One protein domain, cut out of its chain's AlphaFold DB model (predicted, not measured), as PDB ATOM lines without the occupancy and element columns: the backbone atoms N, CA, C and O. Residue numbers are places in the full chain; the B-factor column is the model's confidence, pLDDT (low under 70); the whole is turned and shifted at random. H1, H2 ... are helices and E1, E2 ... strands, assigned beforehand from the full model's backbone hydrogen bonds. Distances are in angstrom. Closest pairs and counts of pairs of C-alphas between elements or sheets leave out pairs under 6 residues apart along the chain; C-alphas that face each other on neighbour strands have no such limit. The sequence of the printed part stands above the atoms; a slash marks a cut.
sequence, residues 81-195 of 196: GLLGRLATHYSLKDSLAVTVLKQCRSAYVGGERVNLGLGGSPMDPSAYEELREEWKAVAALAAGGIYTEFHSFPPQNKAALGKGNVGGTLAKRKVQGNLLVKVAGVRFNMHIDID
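This is residues 81 to 195 of the 196 residues of an uncharacterized protein of Streptomyces sp. A1136 (UniProt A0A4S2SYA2). A twisted sheet of four strands has two helices, H2 and H3, over one face, with no named helix over the other. One end of H2, residues 96 to 98, meets H3 at a steep tilt of 65 degrees, short H1 lies off the sheet, and at the opposite end of the domain from H1 the long loop between E2 and E3 reaches away, its residues 166 to 171 sticking out. The printed part has 115 residues, with three named helices and four named strands in the order H1, H2, E1, H3, E2, E3, E4; the sheet runs E1, E4, E3, E2 and is mixed, and the class is mixed, helices and strands. The whole is compact, with a radius of gyration of the C-alphas of 14.4 A, and the C-alphas span 41 by 31 by 21 A.

H1 takes residues 82 to 87, 8.7 A from first to last C-alpha, and begins with C-alpha 82 at (187.029, 266.469, 168.180). H2 takes residues 96 to 110 and is 20.8 A long. E1, residues 115 to 117, is 7.0 A long. H3, the longest helix with 17 residues, runs from 125 to 141 over 24.8 A, beginning with C-alpha 125 at (190.657, 290.286, 155.871). E2, the longest strand, takes residues 147 to 157 over 28.4 A and bends by 51 degrees at residue 154. E3, residues 175 to 183, is 25.9 A long. E4, residues 186 to 194, is 25.5 A long and ends with C-alpha 194 at (189.613, 287.258, 150.624).

E1 and E2 are the edge strands of the sheet, and E4 and E3 are inner strands. E1 and E4 are parallel at 32 degrees, with N 191 and O 116 2.8 A apart, within hydrogen-bond range. E4 and E3 are antiparallel at 158 degrees and form a hairpin, with N 190 and O 179 at 2.8 A. E3 and E2 are also an antiparallel hairpin, at 171 degrees, with N 180 and O 151 at 2.8 A. E2, E3 and E4 make a meander, each strand the antiparallel neighbour of the one before. E1, H3 and E2 form a split strand-helix-strand unit, two strands running the same way with E4 and E3 between them, and its crossover is right-handed. H2 and H3 are on the same face of the sheet, which gives two layers, helices on one face of a sheet. H3 is over E3 and E2 at a height over the sheet of 9.2 A and runs along the strands, at 13 degrees to E2 on the local plane; its closest C-alphas to E2 are those of Ala 139 and Phe 150, 5.7 A apart. H2 is over E4 and E3 at a height of 8.4 A and runs slantwise to the strands, at 44 degrees to E4 on the local plane; the closest C-alphas of H2 and E4 are those of Cys 104 and Phe 188, 6.4 A apart. H2, with residues 96 to 98 alone, touches residues 131 to 138 of H3, at a steep tilt of 65 degrees and the same way; their closest C-alphas are those of Ala 97 and Trp 135, 5.6 A apart. H1 is not on the sheet. It only just touches H2, with 3 pairs of C-alphas within 8 A, the closest those of Leu 86 and Val 98 at 7.3 A. It also only just touches H3, with 3 pairs, the closest those of Leu 82 and Leu 141 at 6.8 A. In H1, H2 and H3 every O i to N i+4 pair is within hydrogen-bond range.

The two C-alphas farthest apart are those of Tyr 90 and Gly 168, at 43.7 A. The printed part has no cut. The link from E2 to E3, residues 158 to 174, is long. The mean pLDDT of the printed part is 86.6, and residues 159 to 173 are under 70.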
ATOM      1  N   GLY A  81     187.285 262.420 169.570       87.88
ATOM      2  CA  GLY A  81     185.949 262.966 169.362       87.88
ATOM      3  C   GLY A  81     185.920 264.472 169.115       87.88
ATOM      4  O   GLY A  81     185.060 265.156 169.675       87.88
ATOM      5  N   LEU A  82     186.848 265.013 168.311       93.38
ATOM      6  CA  LEU A  82     187.029 266.469 168.180       93.38
ATOM      7  C   LEU A  82     185.727 267.185 167.792       93.38
ATOM      8  O   LEU A  82     185.342 268.156 168.438       93.38
ATOM      9  N   LEU A  83     185.012 266.690 166.776       92.62
ATOM     10  CA  LEU A  83     183.743 267.292 166.351       92.62
ATOM     11  C   LEU A  83     182.659 267.227 167.436       92.62
ATOM     12  O   LEU A  83     181.878 268.166 167.558       92.62
ATOM     13  N   GLY A  84     182.633 266.159 168.239       91.06
ATOM     14  CA  GLY A  84     181.719 266.043 169.377       91.06
ATOM     15  C   GLY A  84     182.021 267.086 170.453       91.06
ATOM     16  O   GLY A  84     181.116 267.773 170.917       91.06
ATOM     17  N   ARG A  85     183.303 267.281 170.785       92.75
ATOM     18  CA  ARG A  85     183.744 268.316 171.737       92.75
ATOM     19  C   ARG A  85     183.450 269.729 171.242       92.75
ATOM     20  O   ARG A  85     183.039 270.579 172.029       92.75
ATOM     21  N   LEU A  86     183.649 269.979 169.948       94.00
ATOM     22  CA  LEU A  86     183.354 271.271 169.329       94.00
ATOM     23  C   LEU A  86     181.858 271.577 169.344       94.00
ATOM     24  O   LEU A  86     181.499 272.713 169.624       94.00
ATOM     25  N   ALA A  87     180.990 270.582 169.136       92.44
ATOM     26  CA  ALA A  87     179.537 270.770 169.150       92.44
ATOM     27  C   ALA A  87     178.995 271.315 170.487       92.44
ATOM     28  O   ALA A  87     177.953 271.965 170.510       92.44
ATOM     29  N   THR A  88     179.709 271.091 171.594       92.31
ATOM     30  CA  THR A  88     179.363 271.623 172.922       92.31
ATOM     31  C   THR A  88     180.267 272.773 173.372       92.31
ATOM     32  O   THR A  88     180.106 273.278 174.481       92.31
ATOM     33  N   HIS A  89     181.244 273.187 172.557       95.12
ATOM     34  CA  HIS A  89     182.196 274.231 172.930       95.12
ATOM     35  C   HIS A  89     181.532 275.609 172.907       95.12
ATOM     36  O   HIS A  89     180.915 275.986 171.912       95.12
ATOM     37  N   TYR A  90     181.705 276.387 173.978       93.12
ATOM     38  CA  TYR A  90     180.959 277.630 174.200       93.12
ATOM     39  C   TYR A  90     181.096 278.655 173.061       93.12
ATOM     40  O   TYR A  90     180.095 279.246 172.667       93.12
ATOM     41  N   SER A  91     182.304 278.840 172.516       92.31
ATOM     42  CA  SER A  91     182.590 279.829 171.463       92.31
ATOM     43  C   SER A  91     182.757 279.249 170.062       92.31
ATOM     44  O   SER A  91     182.709 279.999 169.098       92.31
ATOM     45  N   LEU A  92     182.979 277.937 169.930       94.38
ATOM     46  CA  LEU A  92     183.386 277.342 168.648       94.38
ATOM     47  C   LEU A  92     182.270 276.547 167.970       94.38
ATOM     48  O   LEU A  92     182.354 276.311 166.773       94.38
ATOM     49  N   LYS A  93     181.226 276.129 168.693       91.81
ATOM     50  CA  LYS A  93     180.194 275.206 168.180       91.81
ATOM     51  C   LYS A  93     179.545 275.628 166.854       91.81
ATOM     52  O   LYS A  93     179.290 274.766 166.012       91.81
ATOM     53  N   ASP A  94     179.358 276.933 166.664       92.50
ATOM     54  CA  ASP A  94     178.702 277.536 165.499       92.50
ATOM     55  C   ASP A  94     179.698 278.294 164.606       92.50
ATOM     56  O   ASP A  94     179.306 279.037 163.707       92.50
ATOM     57  N   SER A  95     180.997 278.122 164.856       95.19
ATOM     58  CA  SER A  95     182.038 278.875 164.175       95.19
ATOM     59  C   SER A  95     182.297 278.349 162.765       95.19
ATOM     60  O   SER A  95     182.061 277.177 162.423       95.19
ATOM     61  N   LEU A  96     182.825 279.225 161.915       94.69
ATOM     62  CA  LEU A  96     183.146 278.865 160.541       94.69
ATOM     63  C   LEU A  96     184.286 277.835 160.483       94.69
ATOM     64  O   LEU A  96     184.257 276.954 159.621       94.69
ATOM     65  N   ALA A  97     185.221 277.850 161.441       95.88
ATOM     66  CA  ALA A  97     186.247 276.814 161.575       95.88
ATOM     67  C   ALA A  97     185.643 275.403 161.711       95.88
ATOM     68  O   ALA A  97     186.118 274.459 161.074       95.88
ATOM     69  N   VAL A  98     184.553 275.243 162.473       95.25
ATOM     70  CA  VAL A  98     183.851 273.953 162.599       95.25
ATOM     71  C   VAL A  98     183.197 273.546 161.282       95.25
ATOM     72  O   VAL A  98     183.235 272.371 160.911       95.25
ATOM     73  N   THR A  99     182.635 274.501 160.544       95.00
ATOM     74  CA  THR A  99     182.065 274.245 159.214       95.00
ATOM     75  C   THR A  99     183.137 273.784 158.226       95.00
ATOM     76  O   THR A  99     182.953 272.760 157.565       95.00
ATOM     77  N   VAL A 100     184.293 274.454 158.181       95.81
ATOM     78  CA  VAL A 100     185.446 274.041 157.362       95.81
ATOM     79  C   VAL A 100     185.921 272.640 157.752       95.81
ATOM     80  O   VAL A 100     186.142 271.793 156.886       95.81
ATOM     81  N   LEU A 101     186.018 272.342 159.051       95.62
ATOM     82  CA  LEU A 101     186.439 271.025 159.529       95.62
ATOM     83  C   LEU A 101     185.457 269.914 159.120       95.62
ATOM     84  O   LEU A 101     185.882 268.828 158.712       95.62
ATOM     85  N   LYS A 102     184.146 270.186 159.177       95.25
ATOM     86  CA  LYS A 102     183.097 269.281 158.680       95.25
ATOM     87  C   LYS A 102     183.219 269.059 157.171       95.25
ATOM     88  O   LYS A 102     183.099 267.919 156.738       95.25
ATOM     89  N   GLN A 103     183.527 270.092 156.383       95.25
ATOM     90  CA  GLN A 103     183.772 269.938 154.943       95.25
ATOM     91  C   GLN A 103     184.994 269.053 154.661       95.25
ATOM     92  O   GLN A 103     184.898 268.133 153.853       95.25
ATOM     93  N   CYS A 104     186.109 269.241 155.376       95.25
ATOM     94  CA  CYS A 104     187.281 268.366 155.255       95.25
ATOM     95  C   CYS A 104     186.959 266.909 155.632       95.25
ATOM     96  O   CYS A 104     187.417 265.984 154.962       95.25
ATOM     97  N   ARG A 105     186.140 266.681 156.673       94.56
ATOM     98  CA  ARG A 105     185.640 265.339 157.024       94.56
ATOM     99  C   ARG A 105     184.825 264.737 155.884       94.56
ATOM    100  O   ARG A 105     185.071 263.591 155.519       94.56
ATOM    101  N   SER A 106     183.867 265.483 155.343       94.44
ATOM    102  CA  SER A 106     183.017 265.010 154.247       94.44
ATOM    103  C   SER A 106     183.842 264.684 153.005       94.44
ATOM    104  O   SER A 106     183.674 263.608 152.446       94.44
ATOM    105  N   ALA A 107     184.805 265.537 152.643       93.25
ATOM    106  CA  ALA A 107     185.716 265.295 151.529       93.25
ATOM    107  C   ALA A 107     186.593 264.051 151.758       93.25
ATOM    108  O   ALA A 107     186.791 263.257 150.839       93.25
ATOM    109  N   TYR A 108     187.073 263.830 152.988       94.31
ATOM    110  CA  TYR A 108     187.765 262.595 153.357       94.31
ATOM    111  C   TYR A 108     186.873 261.372 153.167       94.31
ATOM    112  O   TYR A 108     187.262 260.449 152.457       94.31
ATOM    113  N   VAL A 109     185.676 261.369 153.757       92.25
ATOM    114  CA  VAL A 109     184.735 260.247 153.663       92.25
ATOM    115  C   VAL A 109     184.340 259.990 152.211       92.25
ATOM    116  O   VAL A 109     184.425 258.847 151.768       92.25
ATOM    117  N   GLY A 110     184.014 261.031 151.445       88.38
ATOM    118  CA  GLY A 110     183.681 260.952 150.021       88.38
ATOM    119  C   GLY A 110     184.858 260.536 149.135       88.38
ATOM    120  O   GLY A 110     184.662 259.886 148.112       88.38
ATOM    121  N   GLY A 111     186.100 260.781 149.563       84.69
ATOM    122  CA  GLY A 111     187.299 260.503 148.762       84.69
ATOM    123  C   GLY A 111     187.489 261.537 147.664       84.69
ATOM    124  O   GLY A 111     187.925 261.213 146.562       84.69
ATOM    125  N   GLU A 112     187.093 262.764 147.968       82.94
ATOM    126  CA  GLU A 112     187.102 263.892 147.055       82.94
ATOM    127  C   GLU A 112     188.494 264.536 146.970       82.94
ATOM    128  O   GLU A 112     189.488 264.063 147.530       82.94
ATOM    129  N   ARG A 113     188.575 265.650 146.238       80.81
ATOM    130  CA  ARG A 113     189.806 266.431 146.108       80.81
ATOM    131  C   ARG A 113     190.242 266.975 147.469       80.81
ATOM    132  O   ARG A 113     189.440 267.472 148.247       80.81
ATOM    133  N   VAL A 114     191.553 266.965 147.704       85.38
ATOM    134  CA  VAL A 114     192.154 267.497 148.937       85.38
ATOM    135  C   VAL A 114     192.230 269.025 148.985       85.38
ATOM    136  O   VAL A 114     192.403 269.592 150.058       85.38
ATOM    137  N   ASN A 115     192.115 269.695 147.834       88.44
ATOM    138  CA  ASN A 115     192.020 271.151 147.756       88.44
ATOM    139  C   ASN A 115     190.547 271.532 147.633       88.44
ATOM    140  O   ASN A 115     189.913 271.226 146.620       88.44
ATOM    141  N   LEU A 116     190.032 272.182 148.667       90.12
ATOM    142  CA  LEU A 116     188.645 272.602 148.801       90.12
ATOM    143  C   LEU A 116     188.569 274.125 148.695       90.12
ATOM    144  O   LEU A 116     189.557 274.811 148.948       90.12
ATOM    145  N   GLY A 117     187.417 274.652 148.300       88.94
ATOM    146  CA  GLY A 117     187.147 276.085 148.315       88.94
ATOM    147  C   GLY A 117     185.962 276.371 149.221       88.94
ATOM    148  O   GLY A 117     184.948 275.674 149.130       88.94
ATOM    149  N   LEU A 118     186.080 277.391 150.065       87.56
ATOM    150  CA  LEU A 118     184.941 277.905 150.806       87.56
ATOM    151  C   LEU A 118     184.092 278.733 149.833       87.56
ATOM    152  O   LEU A 118     184.480 279.832 149.451       87.56
ATOM    153  N   GLY A 119     182.975 278.169 149.369       80.94
ATOM    154  CA  GLY A 119     182.060 278.880 148.474       80.94
ATOM    155  C   GLY A 119     181.428 280.102 149.147       80.94
ATOM    156  O   GLY A 119     181.224 280.104 150.359       80.94
ATOM    157  N   GLY A 120     181.084 281.119 148.355       84.44
ATOM    158  CA  GLY A 120     180.477 282.364 148.828       84.44
ATOM    159  C   GLY A 120     181.149 283.600 148.231       84.44
ATOM    160  O   GLY A 120     181.981 283.486 147.330       84.44
ATOM    161  N   SER A 121     180.761 284.776 148.725       85.56
ATOM    162  CA  SER A 121     181.504 286.014 148.473       85.56
ATOM    163  C   SER A 121     182.873 285.952 149.159       85.56
ATOM    164  O   SER A 121     182.999 285.240 150.163       85.56
ATOM    165  N   PRO A 122     183.889 286.678 148.657       88.25
ATOM    166  CA  PRO A 122     185.164 286.749 149.348       88.25
ATOM    167  C   PRO A 122     184.988 287.307 150.767       88.25
ATOM    168  O   PRO A 122     184.023 288.002 151.082       88.25
ATOM    169  N   MET A 123     185.896 286.903 151.644       91.62
ATOM    170  CA  MET A 123     185.866 287.216 153.064       91.62
ATOM    171  C   MET A 123     186.642 288.497 153.354       91.62
ATOM    172  O   MET A 123     187.721 288.702 152.806       91.62
ATOM    173  N   ASP A 124     186.154 289.308 154.288       92.12
ATOM    174  CA  ASP A 124     186.923 290.440 154.799       92.12
ATOM    175  C   ASP A 124     188.243 289.969 155.465       92.12
ATOM    176  O   ASP A 124     188.244 288.966 156.192       92.12
ATOM    177  N   PRO A 125     189.379 290.669 155.270       91.69
ATOM    178  CA  PRO A 125     190.657 290.286 155.871       91.69
ATOM    179  C   PRO A 125     190.635 290.117 157.398       91.69
ATOM    180  O   PRO A 125     191.324 289.235 157.916       91.69
ATOM    181  N   SER A 126     189.859 290.925 158.129       92.94
ATOM    182  CA  SER A 126     189.742 290.817 159.590       92.94
ATOM    183  C   SER A 126     188.960 289.572 160.005       92.94
ATOM    184  O   SER A 126     189.417 288.830 160.875       92.94
ATOM    185  N   ALA A 127     187.868 289.262 159.300       94.38
ATOM    186  CA  ALA A 127     187.116 288.024 159.489       94.38
ATOM    187  C   ALA A 127     187.976 286.784 159.181       94.38
ATOM    188  O   ALA A 127     187.853 285.749 159.840       94.38
ATOM    189  N   TYR A 128     188.895 286.888 158.216       95.50
ATOM    190  CA  TYR A 128     189.851 285.816 157.962       95.50
ATOM    191  C   TYR A 128     190.846 285.630 159.114       95.50
ATOM    192  O   TYR A 128     191.167 284.491 159.454       95.50
ATOM    193  N   GLU A 129     191.324 286.704 159.743       95.25
ATOM    194  CA  GLU A 129     192.196 286.583 160.916       95.25
ATOM    195  C   GLU A 129     191.463 285.951 162.105       95.25
ATOM    196  O   GLU A 129     192.005 285.044 162.736       95.25
ATOM    197  N   GLU A 130     190.209 286.340 162.355       95.50
ATOM    198  CA  GLU A 130     189.354 285.699 163.365       95.50
ATOM    199  C   GLU A 130     189.217 284.197 163.100       95.50
ATOM    200  O   GLU A 130     189.464 283.375 163.985       95.50
ATOM    201  N   LEU A 131     188.940 283.813 161.852       96.56
ATOM    202  CA  LEU A 131     188.870 282.412 161.448       96.56
ATOM    203  C   LEU A 131     190.200 281.668 161.661       96.56
ATOM    204  O   LEU A 131     190.199 280.487 162.016       96.56
ATOM    205  N   ARG A 132     191.351 282.321 161.464       97.06
ATOM    206  CA  ARG A 132     192.662 281.717 161.756       97.06
ATOM    207  C   ARG A 132     192.856 281.485 163.251       97.06
ATOM    208  O   ARG A 132     193.409 280.447 163.622       97.06
ATOM    209  N   GLU A 133     192.409 282.403 164.100       96.75
ATOM    210  CA  GLU A 133     192.450 282.224 165.555       96.75
ATOM    211  C   GLU A 133     191.499 281.114 166.017       96.75
ATOM    212  O   GLU A 133     191.904 280.241 166.789       96.75
ATOM    213  N   GLU A 134     190.285 281.046 165.466       96.56
ATOM    214  CA  GLU A 134     189.382 279.911 165.683       96.56
ATOM    215  C   GLU A 134     190.027 278.589 165.253       96.56
ATOM    216  O   GLU A 134     189.954 277.594 165.973       96.56
ATOM    217  N   TRP A 135     190.706 278.568 164.103       97.25
ATOM    218  CA  TRP A 135     191.390 277.380 163.594       97.25
ATOM    219  C   TRP A 135     192.503 276.905 164.534       97.25
ATOM    220  O   TRP A 135     192.642 275.704 164.778       97.25
ATOM    221  N   LYS A 136     193.272 277.834 165.114       95.88
ATOM    222  CA  LYS A 136     194.271 277.525 166.151       95.88
ATOM    223  C   LYS A 136     193.612 276.998 167.428       95.88
ATOM    224  O   LYS A 136     194.113 276.036 168.011       95.88
ATOM    225  N   ALA A 137     192.487 277.575 167.846       95.31
ATOM    226  CA  ALA A 137     191.744 277.105 169.013       95.31
ATOM    227  C   ALA A 137     191.193 275.681 168.802       95.31
ATOM    228  O   ALA A 137     191.346 274.821 169.668       95.31
ATOM    229  N   VAL A 138     190.645 275.392 167.617       95.56
ATOM    230  CA  VAL A 138     190.239 274.039 167.202       95.56
ATOM    231  C   VAL A 138     191.427 273.072 167.251       95.56
ATOM    232  O   VAL A 138     191.296 271.970 167.785       95.56
ATOM    233  N   ALA A 139     192.596 273.482 166.748       94.06
ATOM    234  CA  ALA A 139     193.806 272.662 166.757       94.06
ATOM    235  C   ALA A 139     194.234 272.255 168.175       94.06
ATOM    236  O   ALA A 139     194.581 271.096 168.407       94.06
ATOM    237  N   ALA A 140     194.162 273.182 169.134       92.25
ATOM    238  CA  ALA A 140     194.475 272.907 170.535       92.25
ATOM    239  C   ALA A 140     193.526 271.863 171.154       92.25
ATOM    240  O   ALA A 140     193.922 271.100 172.035       92.25
ATOM    241  N   LEU A 141     192.285 271.779 170.665       91.69
ATOM    242  CA  LEU A 141     191.305 270.792 171.117       91.69
ATOM    243  C   LEU A 141     191.492 269.409 170.470       91.69
ATOM    244  O   LEU A 141     191.001 268.433 171.030       91.69
ATOM    245  N   ALA A 142     192.201 269.278 169.345       89.06
ATOM    246  CA  ALA A 142     192.281 268.034 168.561       89.06
ATOM    247  C   ALA A 142     192.966 266.843 169.268       89.06
ATOM    248  O   ALA A 142     192.704 265.696 168.912       89.06
ATOM    249  N   ALA A 143     193.810 267.108 170.274       73.31
ATOM    250  CA  ALA A 143     194.311 266.168 171.290       73.31
ATOM    251  C   ALA A 143     194.582 264.705 170.840       73.31
ATOM    252  O   ALA A 143     194.183 263.764 171.518       73.31
ATOM    253  N   GLY A 144     195.290 264.500 169.721       73.31
ATOM    254  CA  GLY A 144     195.762 263.167 169.307       73.31
ATOM    255  C   GLY A 144     194.723 262.271 168.621       73.31
ATOM    256  O   GLY A 144     194.965 261.075 168.477       73.31
ATOM    257  N   GLY A 145     193.591 262.835 168.190       86.38
ATOM    258  CA  GLY A 145     192.610 262.148 167.350       86.38
ATOM    259  C   GLY A 145     193.037 261.998 165.892       86.38
ATOM    260  O   GLY A 145     194.189 262.213 165.510       86.38
ATOM    261  N   ILE A 146     192.069 261.687 165.034       93.00
ATOM    262  CA  ILE A 146     192.309 261.589 163.585       93.00
ATOM    263  C   ILE A 146     192.624 262.940 162.930       93.00
ATOM    264  O   ILE A 146     193.140 262.969 161.812       93.00
ATOM    265  N   TYR A 147     192.268 264.044 163.591       94.75
ATOM    266  CA  TYR A 147     192.501 265.401 163.118       94.75
ATOM    267  C   TYR A 147     193.858 265.888 163.613       94.75
ATOM    268  O   TYR A 147     194.058 266.078 164.811       94.75
ATOM    269  N   THR A 148     194.803 266.095 162.702       94.56
ATOM    270  CA  THR A 148     196.186 266.450 163.045       94.56
ATOM    271  C   THR A 148     196.751 267.510 162.106       94.56
ATOM    272  O   THR A 148     196.127 267.869 161.113       94.56
ATOM    273  N   GLU A 149     197.936 268.041 162.421       94.44
ATOM    274  CA  GLU A 149     198.673 268.988 161.563       94.44
ATOM    275  C   GLU A 149     197.849 270.196 161.087       94.44
ATOM    276  O   GLU A 149     197.865 270.565 159.909       94.44
ATOM    277  N   PHE A 150     197.126 270.822 162.013       96.69
ATOM    278  CA  PHE A 150     196.445 272.077 161.733       96.69
ATOM    279  C   PHE A 150     197.462 273.172 161.414       96.69
ATOM    280  O   PHE A 150     198.433 273.379 162.144       96.69
ATOM    281  N   HIS A 151     197.222 273.901 160.331       96.38
ATOM    282  CA  HIS A 151     198.012 275.069 159.972       96.38
ATOM    283  C   HIS A 151     197.141 276.110 159.273       96.38
ATOM    284  O   HIS A 151     196.164 275.766 158.614       96.38
ATOM    285  N   SER A 152     197.506 277.381 159.389       95.31
ATOM    286  CA  SER A 152     196.862 278.476 158.663       95.31
ATOM    287  C   SER A 152     197.929 279.362 158.039       95.31
ATOM    288  O   SER A 152     198.853 279.771 158.746       95.31
ATOM    289  N   PHE A 153     197.778 279.704 156.765       91.75
ATOM    290  CA  PHE A 153     198.646 280.672 156.099       91.75
ATOM    291  C   PHE A 153     197.986 282.052 156.054       91.75
ATOM    292  O   PHE A 153     196.771 282.124 155.890       91.75
ATOM    293  N   PRO A 154     198.761 283.145 156.154       88.56
ATOM    294  CA  PRO A 154     198.220 284.480 155.936       88.56
ATOM    295  C   PRO A 154     197.691 284.640 154.495       88.56
ATOM    296  O   PRO A 154     198.083 283.868 153.606       88.56
ATOM    297  N   PRO A 155     196.836 285.650 154.247       88.12
ATOM    298  CA  PRO A 155     196.379 285.999 152.908       88.12
ATOM    299  C   PRO A 155     197.556 286.174 151.948       88.12
ATOM    300  O   PRO A 155     198.550 286.828 152.266       88.12
ATOM    301  N   GLN A 156     197.450 285.598 150.755       84.50
ATOM    302  CA  GLN A 156     198.462 285.748 149.719       84.50
ATOM    303  C   GLN A 156     197.821 286.205 148.415       84.50
ATOM    304  O   GLN A 156     196.935 285.531 147.890       84.50
ATOM    305  N   ASN A 157     198.334 287.299 147.849       80.81
ATOM    306  CA  ASN A 157     197.958 287.754 146.516       80.81
ATOM    307  C   ASN A 157     198.538 286.799 145.456       80.81
ATOM    308  O   ASN A 157     199.713 286.863 145.090       80.81
ATOM    309  N   LYS A 158     197.717 285.861 144.981       73.00
ATOM    310  CA  LYS A 158     198.100 284.855 143.983       73.00
ATOM    311  C   LYS A 158     198.284 285.477 142.601       73.00
ATOM    312  O   LYS A 158     199.133 284.997 141.846       73.00
ATOM    313  N   ALA A 159     197.540 286.541 142.291       67.88
ATOM    314  CA  ALA A 159     197.669 287.282 141.040       67.88
ATOM    315  C   ALA A 159     199.044 287.959 140.928       67.88
ATOM    316  O   ALA A 159     199.728 287.784 139.922       67.88
ATOM    317  N   ALA A 160     199.493 288.637 141.988       65.44
ATOM    318  CA  ALA A 160     200.807 289.281 142.044       65.44
ATOM    319  C   ALA A 160     201.969 288.278 141.932       65.44
ATOM    320  O   ALA A 160     203.031 288.606 141.415       65.44
ATOM    321  N   LEU A 161     201.761 287.033 142.371       66.19
ATOM    322  CA  LEU A 161     202.768 285.970 142.316       66.19
ATOM    323  C   LEU A 161     202.758 285.162 141.010       66.19
ATOM    324  O   LEU A 161     203.439 284.140 140.930       66.19
ATOM    325  N   GLY A 162     201.955 285.550 140.013       61.03
ATOM    326  CA  GLY A 162     201.833 284.814 138.748       61.03
ATOM    327  C   GLY A 162     201.191 283.426 138.890       61.03
ATOM    328  O   GLY A 162     201.237 282.622 137.965       61.03
ATOM    329  N   LYS A 163     200.577 283.133 140.044       62.72
ATOM    330  CA  LYS A 163     199.915 281.854 140.370       62.72
ATOM    331  C   LYS A 163     198.387 281.933 140.257       62.72
ATOM    332  O   LYS A 163     197.689 281.027 140.701       62.72
ATOM    333  N   GLY A 164     197.868 283.028 139.697       54.34
ATOM    334  CA  GLY A 164     196.438 283.336 139.627       54.34
ATOM    335  C   GLY A 164     195.649 282.592 138.542       54.34
ATOM    336  O   GLY A 164     194.425 282.680 138.545       54.34
ATOM    337  N   ASN A 165     196.316 281.863 137.640       50.53
ATOM    338  CA  ASN A 165     195.653 281.155 136.544       50.53
ATOM    339  C   ASN A 165     195.413 279.685 136.906       50.53
ATOM    340  O   ASN A 165     196.357 278.901 136.998       50.53
ATOM    341  N   VAL A 166     194.145 279.296 137.044       50.12
ATOM    342  CA  VAL A 166     193.727 277.889 137.065       50.12
ATOM    343  C   VAL A 166     192.599 277.714 136.053       50.12
ATOM    344  O   VAL A 166     191.484 278.132 136.319       50.12
ATOM    345  N   GLY A 167     192.922 277.110 134.903       43.66
ATOM    346  CA  GLY A 167     191.996 276.515 133.929       43.66
ATOM    347  C   GLY A 167     190.813 277.366 133.453       43.66
ATOM    348  O   GLY A 167     189.786 277.388 134.111       43.66
ATOM    349  N   GLY A 168     190.911 277.941 132.248       41.25
ATOM    350  CA  GLY A 168     189.789 278.308 131.360       41.25
ATOM    351  C   GLY A 168     188.762 279.349 131.833       41.25
ATOM    352  O   GLY A 168     188.075 279.929 130.996       41.25
ATOM    353  N   THR A 169     188.644 279.626 133.127       46.19
ATOM    354  CA  THR A 169     187.721 280.614 133.675       46.19
ATOM    355  C   THR A 169     188.472 281.914 133.937       46.19
ATOM    356  O   THR A 169     189.565 281.937 134.495       46.19
ATOM    357  N   LEU A 170     187.880 283.033 133.517       45.28
ATOM    358  CA  LEU A 170     188.419 284.393 133.663       45.28
ATOM    359  C   LEU A 170     188.504 284.872 135.132       45.28
ATOM    360  O   LEU A 170     188.815 286.036 135.388       45.28
ATOM    361  N   ALA A 171     188.231 283.996 136.101       48.75
ATOM    362  CA  ALA A 171     188.314 284.290 137.521       48.75
ATOM    363  C   ALA A 171     189.787 284.331 137.952       48.75
ATOM    364  O   ALA A 171     190.409 283.311 138.252       48.75
ATOM    365  N   LYS A 172     190.367 285.534 137.976       52.56
ATOM    366  CA  LYS A 172     191.684 285.769 138.576       52.56
ATOM    367  C   LYS A 172     191.584 285.451 140.068       52.56
ATOM    368  O   LYS A 172     190.902 286.176 140.788       52.56
ATOM    369  N   ARG A 173     192.271 284.410 140.551       57.09
ATOM    370  CA  ARG A 173     192.453 284.219 142.001       57.09
ATOM    371  C   ARG A 173     193.244 285.416 142.523       57.09
ATOM    372  O   ARG A 173     194.420 285.555 142.175       57.09
ATOM    373  N   LYS A 174     192.590 286.300 143.274       76.69
ATOM    374  CA  LYS A 174     193.193 287.533 143.780       76.69
ATOM    375  C   LYS A 174     193.957 287.254 145.071       76.69
ATOM    376  O   LYS A 174     195.073 286.736 145.005       76.69
ATOM    377  N   VAL A 175     193.358 287.513 146.227       84.44
ATOM    378  CA  VAL A 175     193.919 287.233 147.546       84.44
ATOM    379  C   VAL A 175     193.248 285.989 148.119       84.44
ATOM    380  O   VAL A 175     192.028 285.868 148.118       84.44
ATOM    381  N   GLN A 176     194.056 285.024 148.561       87.25
ATOM    382  CA  GLN A 176     193.554 283.790 149.168       87.25
ATOM    383  C   GLN A 176     194.287 283.453 150.459       87.25
ATOM    384  O   GLN A 176     195.523 283.418 150.496       87.25
ATOM    385  N   GLY A 177     193.510 283.120 151.480       90.94
ATOM    386  CA  GLY A 177     193.949 282.425 152.679       90.94
ATOM    387  C   GLY A 177     193.919 280.908 152.493       90.94
ATOM    388  O   GLY A 177     193.283 280.392 151.572       90.94
ATOM    389  N   ASN A 178     194.630 280.175 153.353       93.44
ATOM    390  CA  ASN A 178     194.608 278.710 153.350       93.44
ATOM    391  C   ASN A 178     194.540 278.155 154.777       93.44
ATOM    392  O   ASN A 178     195.361 278.529 155.618       93.44
ATOM    393  N   LEU A 179     193.613 277.230 155.025       96.81
ATOM    394  CA  LEU A 179     193.543 276.437 156.255       96.81
ATOM    395  C   LEU A 179     193.833 274.973 155.932       96.81
ATOM    396  O   LEU A 179     193.193 274.375 155.070       96.81
ATOM    397  N   LEU A 180     194.811 274.391 156.615       97.06
ATOM    398  CA  LEU A 180     195.245 273.017 156.416       97.06
ATOM    399  C   LEU A 180     194.926 272.181 157.650       97.06
ATOM    400  O   LEU A 180     195.046 272.659 158.779       97.06
ATOM    401  N   VAL A 181     194.563 270.922 157.414       96.81
ATOM    402  CA  VAL A 181     194.386 269.878 158.433       96.81
ATOM    403  C   VAL A 181     194.611 268.511 157.800       96.81
ATOM    404  O   VAL A 181     194.288 268.296 156.631       96.81
ATOM    405  N   LYS A 182     195.151 267.560 158.555       95.88
ATOM    406  CA  LYS A 182     195.112 266.139 158.213       95.88
ATOM    407  C   LYS A 182     193.906 265.473 158.856       95.88
ATOM    408  O   LYS A 182     193.703 265.607 160.055       95.88
ATOM    409  N   VAL A 183     193.155 264.705 158.072       94.12
ATOM    410  CA  VAL A 183     192.094 263.814 158.556       94.12
ATOM    411  C   VAL A 183     192.544 262.382 158.301       94.12
ATOM    412  O   VAL A 183     192.756 261.990 157.152       94.12
ATOM    413  N   ALA A 184     192.768 261.619 159.371       91.69
ATOM    414  CA  ALA A 184     193.274 260.246 159.328       91.69
ATOM    415  C   ALA A 184     194.514 260.087 158.414       91.69
ATOM    416  O   ALA A 184     194.625 259.134 157.641       91.69
ATOM    417  N   GLY A 185     195.435 261.059 158.484       90.31
ATOM    418  CA  GLY A 185     196.690 261.090 157.722       90.31
ATOM    419  C   GLY A 185     196.625 261.777 156.351       90.31
ATOM    420  O   GLY A 185     197.676 262.111 155.803       90.31
ATOM    421  N   VAL A 186     195.433 262.054 155.811       91.25
ATOM    422  CA  VAL A 186     195.259 262.731 154.511       91.25
ATOM    423  C   VAL A 186     195.176 264.237 154.718       91.25
ATOM    424  O   VAL A 186     194.320 264.706 155.459       91.25
ATOM    425  N   ARG A 187     196.062 264.999 154.068       95.19
ATOM    426  CA  ARG A 187     196.125 266.462 154.197       95.19
ATOM    427  C   ARG A 187     195.109 267.134 153.281       95.19
ATOM    428  O   ARG A 187     195.186 266.955 152.071       95.19
ATOM    429  N   PHE A 188     194.249 267.958 153.862       94.69
ATOM    430  CA  PHE A 188     193.306 268.836 153.182       94.69
ATOM    431  C   PHE A 188     193.780 270.284 153.258       94.69
ATOM    432  O   PHE A 188     194.449 270.684 154.214       94.69
ATOM    433  N   ASN A 189     193.429 271.053 152.236       94.06
ATOM    434  CA  ASN A 189     193.728 272.466 152.108       94.06
ATOM    435  C   ASN A 189     192.456 273.212 151.695       94.06
ATOM    436  O   ASN A 189     191.981 273.058 150.571       94.06
ATOM    437  N   MET A 190     191.908 273.998 152.614       95.19
ATOM    438  CA  MET A 190     190.764 274.863 152.374       95.19
ATOM    439  C   MET A 190     191.248 276.227 151.892       95.19
ATOM    440  O   MET A 190     191.870 276.973 152.650       95.19
ATOM    441  N   HIS A 191     190.941 276.549 150.641       92.56
ATOM    442  CA  HIS A 191     191.136 277.865 150.054       92.56
ATOM    443  C   HIS A 191     189.982 278.785 150.441       92.56
ATOM    444  O   HIS A 191     188.815 278.419 150.292       92.56
ATOM    445  N   ILE A 192     190.315 279.984 150.906       91.56
ATOM    446  CA  ILE A 192     189.338 281.015 151.253       91.56
ATOM    447  C   ILE A 192     189.687 282.247 150.439       91.56
ATOM    448  O   ILE A 192     190.808 282.750 150.547       91.56
ATOM    449  N   ASP A 193     188.756 282.679 149.595       90.94
ATOM    450  CA  ASP A 193     188.879 283.936 148.867       90.94
ATOM    451  C   ASP A 193     188.707 285.095 149.848       90.94
ATOM    452  O   ASP A 193     187.841 285.052 150.720       90.94
ATOM    453  N   ILE A 194     189.565 286.103 149.728       88.56
ATOM    454  CA  ILE A 194     189.613 287.258 150.624       88.56
ATOM    455  C   ILE A 194     189.471 288.511 149.768       88.56
ATOM    456  O   ILE A 194     190.056 288.581 148.681       88.56
ATOM    457  N   ASP A 195     188.667 289.455 150.241       86.62
ATOM    458  CA  ASP A 195     188.504 290.756 149.603       86.62
ATOM    459  C   ASP A 195     189.831 291.532 149.615       86.62
ATOM    460  O   ASP A 195     190.625 291.433 150.555       86.62
TER     461      ASP A 195